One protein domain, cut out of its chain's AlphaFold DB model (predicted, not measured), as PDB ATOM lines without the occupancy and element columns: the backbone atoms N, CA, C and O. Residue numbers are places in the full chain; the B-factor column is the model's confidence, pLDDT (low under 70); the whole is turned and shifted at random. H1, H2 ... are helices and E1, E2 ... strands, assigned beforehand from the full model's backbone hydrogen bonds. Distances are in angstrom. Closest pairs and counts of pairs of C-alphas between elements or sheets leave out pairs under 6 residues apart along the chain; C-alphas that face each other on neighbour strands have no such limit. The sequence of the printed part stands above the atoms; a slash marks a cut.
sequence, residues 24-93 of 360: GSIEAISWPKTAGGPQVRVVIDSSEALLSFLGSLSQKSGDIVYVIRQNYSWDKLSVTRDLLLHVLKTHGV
ATOM      1  N   GLY A  24     121.120 107.016 137.251       77.06
ATOM      2  CA  GLY A  24     120.067 106.278 136.546       77.06
ATOM      3  C   GLY A  24     119.839 104.828 136.993       77.06
ATOM      4  O   GLY A  24     118.968 104.176 136.412       77.06
ATOM      5  N   SER A  25     120.558 104.331 138.006       84.00
ATOM      6  CA  SER A  25     120.389 102.974 138.549       84.00
ATOM      7  C   SER A  25     119.560 102.931 139.843       84.00
ATOM      8  O   SER A  25     119.536 103.875 140.632       84.00
ATOM      9  N   ILE A  26     118.866 101.813 140.069       85.06
ATOM     10  CA  ILE A  26     118.101 101.527 141.290       85.06
ATOM     11  C   ILE A  26     118.809 100.419 142.051       85.06
ATOM     12  O   ILE A  26     119.250  99.429 141.474       85.06
ATOM     13  N   GLU A  27     118.868 100.537 143.366       84.00
ATOM     14  CA  GLU A  27     119.298  99.432 144.204       84.00
ATOM     15  C   GLU A  27     118.078  98.631 144.662       84.00
ATOM     16  O   GLU A  27     117.181  99.173 145.306       84.00
ATOM     17  N   ALA A  28     118.032  97.342 144.339       82.75
ATOM     18  CA  ALA A  28     116.994  96.444 144.824       82.75
ATOM     19  C   ALA A  28     117.543  95.544 145.932       82.75
ATOM     20  O   ALA A  28     118.560  94.863 145.767       82.75
ATOM     21  N   ILE A  29     116.841  95.533 147.060       79.88
ATOM     22  CA  ILE A  29     117.169  94.743 148.240       79.88
ATOM     23  C   ILE A  29     116.036  93.746 148.448       79.88
ATOM     24  O   ILE A  29     114.899  94.130 148.709       79.88
ATOM     25  N   SER A  30     116.341  92.457 148.337       79.00
ATOM     26  CA  SER A  30     115.391  91.407 148.710       79.00
ATOM     27  C   SER A  30     115.449  91.141 150.212       79.00
ATOM     28  O   SER A  30     116.518  90.911 150.784       79.00
ATOM     29  N   TRP A  31     114.282  91.158 150.845       70.38
ATOM     30  CA  TRP A  31     114.097  90.883 152.256       70.38
ATOM     31  C   TRP A  31     113.422  89.517 152.446       70.38
ATOM     32  O   TRP A  31     112.239  89.352 152.139       70.38
ATOM     33  N   PRO A  32     114.142  88.496 152.936       65.31
ATOM     34  CA  PRO A  32     113.568  87.168 153.117       65.31
ATOM     35  C   PRO A  32     112.528  87.147 154.250       65.31
ATOM     36  O   PRO A  32     112.725  87.758 155.297       65.31
ATOM     37  N   LYS A  33     111.443  86.373 154.079       63.31
ATOM     38  CA  LYS A  33     110.381  86.201 155.098       63.31
ATOM     39  C   LYS A  33     110.859  85.557 156.405       63.31
ATOM     40  O   LYS A  33     110.220  85.720 157.439       63.31
ATOM     41  N   THR A  34     111.953  84.803 156.371       57.38
ATOM     42  CA  THR A  34     112.547  84.178 157.558       57.38
ATOM     43  C   THR A  34     113.719  85.012 158.057       57.38
ATOM     44  O   THR A  34     114.675  85.242 157.308       57.38
ATOM     45  N   ALA A  35     113.663  85.423 159.328       51.06
ATOM     46  CA  ALA A  35     114.745  86.139 159.996       51.06
ATOM     47  C   ALA A  35     116.075  85.372 159.839       51.06
ATOM     48  O   ALA A  35     116.177  84.214 160.242       51.06
ATOM     49  N   GLY A  36     117.071  86.012 159.217       56.72
ATOM     50  CA  GLY A  36     118.407  85.442 158.991       56.72
ATOM     51  C   GLY A  36     118.685  84.879 157.590       56.72
ATOM     52  O   GLY A  36     119.764  84.335 157.370       56.72
ATOM     53  N   GLY A  37     117.762  85.001 156.627       54.09
ATOM     54  CA  GLY A  37     118.065  84.676 155.228       54.09
ATOM     55  C   GLY A  37     119.074  85.659 154.598       54.09
ATOM     56  O   GLY A  37     119.137  86.816 155.019       54.09
ATOM     57  N   PRO A  38     119.853  85.243 153.580       54.94
ATOM     58  CA  PRO A  38     120.770  86.145 152.888       54.94
ATOM     59  C   PRO A  38     119.981  87.244 152.166       54.94
ATOM     60  O   PRO A  38     119.155  86.949 151.302       54.94
ATOM     61  N   GLN A  39     120.246  88.504 152.517       67.25
ATOM     62  CA  GLN A  39     119.761  89.655 151.759       67.25
ATOM     63  C   GLN A  39     120.526  89.725 150.440       67.25
ATOM     64  O   GLN A  39     121.757  89.812 150.433       67.25
ATOM     65  N   VAL A  40     119.809  89.676 149.319       70.94
ATOM     66  CA  VAL A  40     120.412  89.902 148.002       70.94
ATOM     67  C   VAL A  40     120.215  91.368 147.653       70.94
ATOM     68  O   VAL A  40     119.075  91.819 147.525       70.94
ATOM     69  N   ARG A  41     121.333  92.084 147.525       79.06
ATOM     70  CA  ARG A  41     121.416  93.483 147.103       79.06
ATOM     71  C   ARG A  41     121.958  93.513 145.680       79.06
ATOM     72  O   ARG A  41     123.056  93.013 145.445       79.06
ATOM     73  N   VAL A  42     121.195  94.070 144.747       83.38
ATOM     74  CA  VAL A  42     121.585  94.166 143.334       83.38
ATOM     75  C   VAL A  42     121.400  95.597 142.860       83.38
ATOM     76  O   VAL A  42     120.375  96.220 143.131       83.38
ATOM     77  N   VAL A  43     122.403  96.113 142.154       87.25
ATOM     78  CA  VAL A  43     122.287  97.373 141.419       87.25
ATOM     79  C   VAL A  43     121.685  97.061 140.057       87.25
ATOM     80  O   VAL A  43     122.182  96.199 139.334       87.25
ATOM     81  N   ILE A  44     120.592  97.739 139.741       85.81
ATOM     82  CA  ILE A  44     119.804  97.560 138.532       85.81
ATOM     83  C   ILE A  44     119.956  98.825 137.697       85.81
ATOM     84  O   ILE A  44     119.476  99.890 138.076       85.81
ATOM     85  N   ASP A  45     120.617  98.704 136.555       87.25
ATOM     86  CA  ASP A  45     120.873  99.795 135.609       87.25
ATOM     87  C   ASP A  45     120.009  99.711 134.339       87.25
ATOM     88  O   ASP A  45     119.964 100.648 133.545       87.25
ATOM     89  N   SER A  46     119.303  98.597 134.147       86.75
ATOM     90  CA  SER A  46     118.563  98.284 132.928       86.75
ATOM     91  C   SER A  46     117.336  97.417 133.215       86.75
ATOM     92  O   SER A  46     117.279  96.672 134.198       86.75
ATOM     93  N   SER A  47     116.338  97.481 132.329       83.75
ATOM     94  CA  SER A  47     115.138  96.638 132.424       83.75
ATOM     95  C   SER A  47     115.464  95.143 132.336       83.75
ATOM     96  O   SER A  47     114.800  94.330 132.973       83.75
ATOM     97  N   GLU A  48     116.504  94.766 131.589       86.75
ATOM     98  CA  GLU A  48     116.971  93.377 131.496       86.75
ATOM     99  C   GLU A  48     117.554  92.890 132.828       86.75
ATOM    100  O   GLU A  48     117.208  91.799 133.291       86.75
ATOM    101  N   ALA A  49     118.364  93.722 133.495       86.19
ATOM    102  CA  ALA A  49     118.878  93.428 134.830       86.19
ATOM    103  C   ALA A  49     117.744  93.291 135.860       86.19
ATOM    104  O   ALA A  49     117.780  92.384 136.693       86.19
ATOM    105  N   LEU A  50     116.703  94.129 135.762       85.88
ATOM    106  CA  LEU A  50     115.513  94.041 136.611       85.88
ATOM    107  C   LEU A  50     114.791  92.702 136.427       85.88
ATOM    108  O   LEU A  50     114.499  92.022 137.409       85.88
ATOM    109  N   LEU A  51     114.527  92.302 135.183       85.56
ATOM    110  CA  LEU A  51     113.842  91.043 134.882       85.56
ATOM    111  C   LEU A  51     114.668  89.823 135.309       85.56
ATOM    112  O   LEU A  51     114.110  88.881 135.866       85.56
ATOM    113  N   SER A  52     115.988  89.856 135.113       86.25
ATOM    114  CA  SER A  52     116.906  88.814 135.589       86.25
ATOM    115  C   SER A  52     116.870  88.686 137.117       86.25
ATOM    116  O   SER A  52     116.707  87.589 137.660       86.25
ATOM    117  N   PHE A  53     116.923  89.821 137.822       85.31
ATOM    118  CA  PHE A  53     116.816  89.870 139.277       85.31
ATOM    119  C   PHE A  53     115.479  89.305 139.771       85.31
ATOM    120  O   PHE A  53     115.461  88.424 140.629       85.31
ATOM    121  N   LEU A  54     114.359  89.731 139.190       83.38
ATOM    122  CA  LEU A  54     113.026  89.240 139.550       83.38
ATOM    123  C   LEU A  54     112.851  87.748 139.240       83.38
ATOM    124  O   LEU A  54     112.293  87.008 140.051       83.38
ATOM    125  N   GLY A  55     113.387  87.281 138.109       82.19
ATOM    126  CA  GLY A  55     113.425  85.864 137.757       82.19
ATOM    127  C   GLY A  55     114.181  85.031 138.797       82.19
ATOM    128  O   GLY A  55     113.734  83.943 139.157       82.19
ATOM    129  N   SER A  56     115.268  85.573 139.358       78.12
ATOM    130  CA  SER A  56     116.017  84.930 140.449       78.12
ATOM    131  C   SER A  56     115.254  84.894 141.783       78.12
ATOM    132  O   SER A  56     115.471  83.997 142.602       78.12
ATOM    133  N   LEU A  57     114.326  85.835 141.995       72.81
ATOM    134  CA  LEU A  57     113.511  85.941 143.207       72.81
ATOM    135  C   LEU A  57     112.234  85.101 143.172       72.81
ATOM    136  O   LEU A  57     111.717  84.762 144.235       72.81
ATOM    137  N   SER A  58     111.754  84.696 141.992       58.62
ATOM    138  CA  SER A  58     110.537  83.881 141.833       58.62
ATOM    139  C   SER A  58     110.548  82.561 142.630       58.62
ATOM    140  O   SER A  58     109.493  81.957 142.810       58.62
ATOM    141  N   GLN A  59     111.706  82.106 143.124       55.34
ATOM    142  CA  GLN A  59     111.832  80.921 143.987       55.34
ATOM    143  C   GLN A  59     111.879  81.224 145.499       55.34
ATOM    144  O   GLN A  59     111.820  80.293 146.302       55.34
ATOM    145  N   LYS A  60     111.985  82.490 145.926       56.88
ATOM    146  CA  LYS A  60     112.161  82.890 147.335       56.88
ATOM    147  C   LYS A  60     111.222  84.052 147.670       56.88
ATOM    148  O   LYS A  60     111.568  85.211 147.494       56.88
ATOM    149  N   SER A  61     110.021  83.742 148.160       55.09
ATOM    150  CA  SER A  61     108.991  84.737 148.490       55.09
ATOM    151  C   SER A  61     109.426  85.659 149.642       55.09
ATOM    152  O   SER A  61     109.328  85.268 150.808       55.09
ATOM    153  N   GLY A  62     109.882  86.866 149.328       68.94
ATOM    154  CA  GLY A  62     110.272  87.918 150.269       68.94
ATOM    155  C   GLY A  62     109.802  89.289 149.787       68.94
ATOM    156  O   GLY A  62     109.392  89.415 148.634       68.94
ATOM    157  N   ASP A  63     109.852  90.290 150.662       74.69
ATOM    158  CA  ASP A  63     109.558  91.676 150.287       74.69
ATOM    159  C   ASP A  63     110.745  92.249 149.501       74.69
ATOM    160  O   ASP A  63     111.889  91.838 149.701       74.69
ATOM    161  N   ILE A  64     110.500  93.184 148.584       78.06
ATOM    162  CA  ILE A  64     111.559  93.831 147.801       78.06
ATOM    163  C   ILE A  64     111.524  95.322 148.103       78.06
ATOM    164  O   ILE A  64     110.499  95.974 147.926       78.06
ATOM    165  N   VAL A  65     112.659  95.862 148.534       79.38
ATOM    166  CA  VAL A  65     112.842  97.294 148.761       79.38
ATOM    167  C   VAL A  65     113.643  97.868 147.602       79.38
ATOM    168  O   VAL A  65     114.766  97.436 147.343       79.38
ATOM    169  N   TYR A  66     113.068  98.852 146.916       81.56
ATOM    170  CA  TYR A  66     113.753  99.633 145.891       81.56
ATOM    171  C   TYR A  66     114.266 100.930 146.507       81.56
ATOM    172  O   TYR A  66     113.482 101.762 146.960       81.56
ATOM    173  N   VAL A  67     115.581 101.112 146.516       81.69
ATOM    174  CA  VAL A  67     116.228 102.344 146.962       81.69
ATOM    175  C   VAL A  67     116.594 103.155 145.727       81.69
ATOM    176  O   VAL A  67     117.496 102.803 144.963       81.69
ATOM    177  N   ILE A  68     115.865 104.251 145.535       83.31
ATOM    178  CA  ILE A  68     116.109 105.233 144.481       83.31
ATOM    179  C   ILE A  68     116.806 106.429 145.120       83.31
ATOM    180  O   ILE A  68     116.342 106.958 146.130       83.31
ATOM    181  N   ARG A  69     117.942 106.838 144.556       79.25
ATOM    182  CA  ARG A  69     118.733 107.939 145.108       79.25
ATOM    183  C   ARG A  69     118.256 109.295 144.615       79.25
ATOM    184  O   ARG A  69     117.685 109.417 143.538       79.25
ATOM    185  N   GLN A  70     118.554 110.305 145.417       74.06
ATOM    186  CA  GLN A  70     118.411 111.721 145.109       74.06
ATOM    187  C   GLN A  70     119.676 112.398 145.655       74.06
ATOM    188  O   GLN A  70     120.076 112.097 146.782       74.06
ATOM    189  N   ASN A  71     120.350 113.258 144.885       66.00
ATOM    190  CA  ASN A  71     121.620 113.842 145.352       66.00
ATOM    191  C   ASN A  71     121.411 114.850 146.494       66.00
ATOM    192  O   ASN A  71     122.238 114.961 147.397       66.00
ATOM    193  N   TYR A  72     120.306 115.590 146.454       69.25
ATOM    194  CA  TYR A  72     119.858 116.526 147.484       69.25
ATOM    195  C   TYR A  72     118.336 116.664 147.393       69.25
ATOM    196  O   TYR A  72     117.740 116.267 146.399       69.25
ATOM    197  N   SER A  73     117.690 117.252 148.401       59.72
ATOM    198  CA  SER A  73     116.218 117.298 148.516       59.72
ATOM    199  C   SER A  73     115.482 118.031 147.382       59.72
ATOM    200  O   SER A  73     114.248 118.021 147.348       59.72
ATOM    201  N   TRP A  74     116.219 118.700 146.492       62.84
ATOM    202  CA  TRP A  74     115.709 119.439 145.333       62.84
ATOM    203  C   TRP A  74     116.159 118.835 143.995       62.84
ATOM    204  O   TRP A  74     115.812 119.376 142.948       62.84
ATOM    205  N   ASP A  75     116.953 117.762 144.009       66.50
ATOM    206  CA  ASP A  75     117.403 117.117 142.776       66.50
ATOM    207  C   ASP A  75     116.346 116.145 142.248       66.50
ATOM    208  O   ASP A  75     115.478 115.690 142.989       66.50
ATOM    209  N   LYS A  76     116.447 115.758 140.981       75.19
ATOM    210  CA  LYS A  76     115.652 114.655 140.440       75.19
ATOM    211  C   LYS A  76     116.009 113.338 141.136       75.19
ATOM    212  O   LYS A  76     117.129 113.137 141.613       75.19
ATOM    213  N   LEU A  77     115.075 112.396 141.112       82.31
ATOM    214  CA  LEU A  77     115.405 111.003 141.388       82.31
ATOM    215  C   LEU A  77     116.407 110.499 140.338       82.31
ATOM    216  O   LEU A  77     116.188 110.650 139.134       82.31
ATOM    217  N   SER A  78     117.495 109.880 140.791       84.19
ATOM    218  CA  SER A  78     118.559 109.295 139.967       84.19
ATOM    219  C   SER A  78     118.123 107.961 139.354       84.19
ATOM    220  O   SER A  78     118.758 106.931 139.550       84.19
ATOM    221  N   VAL A  79     117.012 107.970 138.617       85.94
ATOM    222  CA  VAL A  79     116.434 106.805 137.942       85.94
ATOM    223  C   VAL A  79     115.944 107.199 136.556       85.94
ATOM    224  O   VAL A  79     115.381 108.278 136.359       85.94
ATOM    225  N   THR A  80     116.147 106.331 135.568       85.38
ATOM    226  CA  THR A  80     115.571 106.559 134.239       85.38
ATOM    227  C   THR A  80     114.060 106.322 134.265       85.38
ATOM    228  O   THR A  80     113.559 105.428 134.951       85.38
ATOM    229  N   ARG A  81     113.310 107.110 133.485       83.31
ATOM    230  CA  ARG A  81     111.851 106.955 133.369       83.31
ATOM    231  C   ARG A  81     111.466 105.532 132.966       83.31
ATOM    232  O   ARG A  81     110.528 104.977 133.527       83.31
ATOM    233  N   ASP A  82     112.206 104.943 132.032       84.75
ATOM    234  CA  ASP A  82     111.928 103.600 131.529       84.75
ATOM    235  C   ASP A  82     112.133 102.537 132.607       84.75
ATOM    236  O   ASP A  82     111.282 101.661 132.757       84.75
ATOM    237  N   LEU A  83     113.205 102.633 133.399       85.44
ATOM    238  CA  LEU A  83     113.461 101.692 134.485       85.44
ATOM    239  C   LEU A  83     112.401 101.807 135.587       85.44
ATOM    240  O   LEU A  83     111.865 100.789 136.027       85.44
ATOM    241  N   LEU A  84     112.036 103.033 135.975       86.38
ATOM    242  CA  LEU A  84     110.960 103.271 136.938       86.38
ATOM    243  C   LEU A  84     109.631 102.693 136.431       86.38
ATOM    244  O   LEU A  84     108.976 101.945 137.151       86.38
ATOM    245  N   LEU A  85     109.260 102.970 135.178       85.62
ATOM    246  CA  LEU A  85     108.053 102.420 134.557       85.62
ATOM    247  C   LEU A  85     108.042 100.889 134.560       85.62
ATOM    248  O   LEU A  85     106.997 100.289 134.807       85.62
ATOM    249  N   HIS A  86     109.186 100.251 134.310       85.00
ATOM    250  CA  HIS A  86     109.293  98.795 134.373       85.00
ATOM    251  C   HIS A  86     109.104  98.266 135.795       85.00
ATOM    252  O   HIS A  86     108.404  97.268 135.961       85.00
ATOM    253  N   VAL A  87     109.654  98.931 136.818       86.00
ATOM    254  CA  VAL A  87     109.414  98.568 138.225       86.00
ATOM    255  C   VAL A  87     107.927  98.674 138.559       86.00
ATOM    256  O   VAL A  87     107.344  97.703 139.041       86.00
ATOM    257  N   LEU A  88     107.289  99.803 138.238       85.25
ATOM    258  CA  LEU A  88     105.866 100.018 138.519       85.25
ATOM    259  C   LEU A  88     104.986  98.986 137.810       85.25
ATOM    260  O   LEU A  88     104.139  98.357 138.439       85.25
ATOM    261  N   LYS A  89     105.237  98.747 136.519       84.12
ATOM    262  CA  LYS A  89     104.491  97.769 135.721       84.12
ATOM    263  C   LYS A  89     104.669  96.341 136.235       84.12
ATOM    264  O   LYS A  89     103.710  95.578 136.226       84.12
ATOM    265  N   THR A  90     105.878  95.983 136.666       81.56
ATOM    266  CA  THR A  90     106.165  94.654 137.227       81.56
ATOM    267  C   THR A  90     105.325  94.395 138.471       81.56
ATOM    268  O   THR A  90     104.773  93.308 138.620       81.56
ATOM    269  N   HIS A  91     105.221  95.391 139.349       80.56
ATOM    270  CA  HIS A  91     104.503  95.268 140.619       80.56
ATOM    271  C   HIS A  91     103.029  95.651 140.532       80.56
ATOM    272  O   HIS A  91     102.362  95.715 141.556       80.56
ATOM    273  N   GLY A  92     102.515  95.913 139.327       76.38
ATOM    274  CA  GLY A  92     101.120  96.304 139.130       76.38
ATOM    275  C   GLY A  92     100.751  97.635 139.789       76.38
ATOM    276  O   GLY A  92      99.576  97.865 140.036       76.38
ATOM    277  N   VAL A  93     101.726  98.505 140.065       79.62
ATOM    278  CA  VAL A  93     101.473  99.815 140.674       79.62
ATOM    279  C   VAL A  93     100.684 100.680 139.695       79.62
ATOM    280  O   VAL A  93     101.071 100.821 138.529       79.62
TER     281      VAL A  93
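This is residues 24 to 93 of the 360 residues of an uncharacterized protein of Cladophialophora immunda (UniProt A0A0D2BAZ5). A small antiparallel sheet of three strands has one helix, H1, laid lengthwise over one face, while the other face is bare. The second helix, H2, packs beside the first turn of H1, and residues 71 to 76, part of the loop before H2, stick out at one end of the domain. The printed part has 70 residues, with three named strands and two named helices in the order E1, E2, H1, E3, H2; the sheet's order is E2, E1, E3, and the class is mixed, helices and strands. The whole is compact, with a radius of gyration of the C-alphas of 12.7 A, yet elongated in outline, spanning 37 by 22 by 20 A.

The first strand, E1, holds residues 26 to 32 and is 19.1 A long from first to last C-alpha; it begins at C-alpha 26, at (118.101, 101.527, 141.290). After a short link of 7 residues comes E2, residues 40 to 44, 12.2 A long. A tight link of 2 residues leads to H1, residues 47 to 57, 15.3 A long, the longest helix by residues; its C-alpha 47 is at (115.138, 96.638, 132.424). A tight link of 4 residues leads to E3, residues 62 to 67, 16.0 A long. H2, residues 81 to 90, is 14.1 A long and ends at C-alpha 90, at (106.165, 94.654, 137.227).

The sheet has E1 as its inner strand and E2 and E3 as its edge strands. E1 and E2 form a hairpin, antiparallel with 160 degrees between their directions; C-alphas 41 and 29 face each other at 4.6 A, and N 26 and O 44 are within hydrogen-bond range at 2.8 A, as are N 28 and O 42 at 2.9 A. E1 and E3 are antiparallel at 156 degrees; C-alphas 30 and 64 face each other at 4.6 A, and N 31 and O 63 are within hydrogen-bond range at 2.7 A, as are N 65 and O 29 at 2.8 A. The C-alphas of the sheet lie up to 3.8 A off the best plane through all of them, only just under 4 A. H1 is on the sheet at a height of 9.4 A, over E2 and E1, and runs along the strands, at 6 degrees to E1 on the local plane; this gives two layers, a helix on one face of a sheet. The closest C-alphas of E2 and H1 are those of Ile 44 and Leu 50, 5.9 A apart. E2, H1 and E3 form a split strand-helix-strand unit, two strands that run the same way with E1 between them in the sheet, and its crossover is right-handed. H2 touches H1, the closest C-alphas being those of Ser 47 and Leu 83 at 5.7 A; the two run the same way at a shallow tilt of 29 degrees. H2 only grazes the sheet with its residues 83 to 87, and is only just on it, with 5 pairs of C-alphas within 10 A. In H1 and H2 every O i to N i+4 pair is within hydrogen-bond range.

The two C-alphas farthest apart are those of Gln 59 and Trp 74, 38.7 A from each other. The link from E3 to H2, residues 68 to 80, is long, with 13 residues and no named element; within it residues 71 to 76 stand free. The printed part has no cut. The mean pLDDT of the printed part is 76.5, and confidence is under 70 at residues 32 to 39, 58 to 62 and 71 to 75.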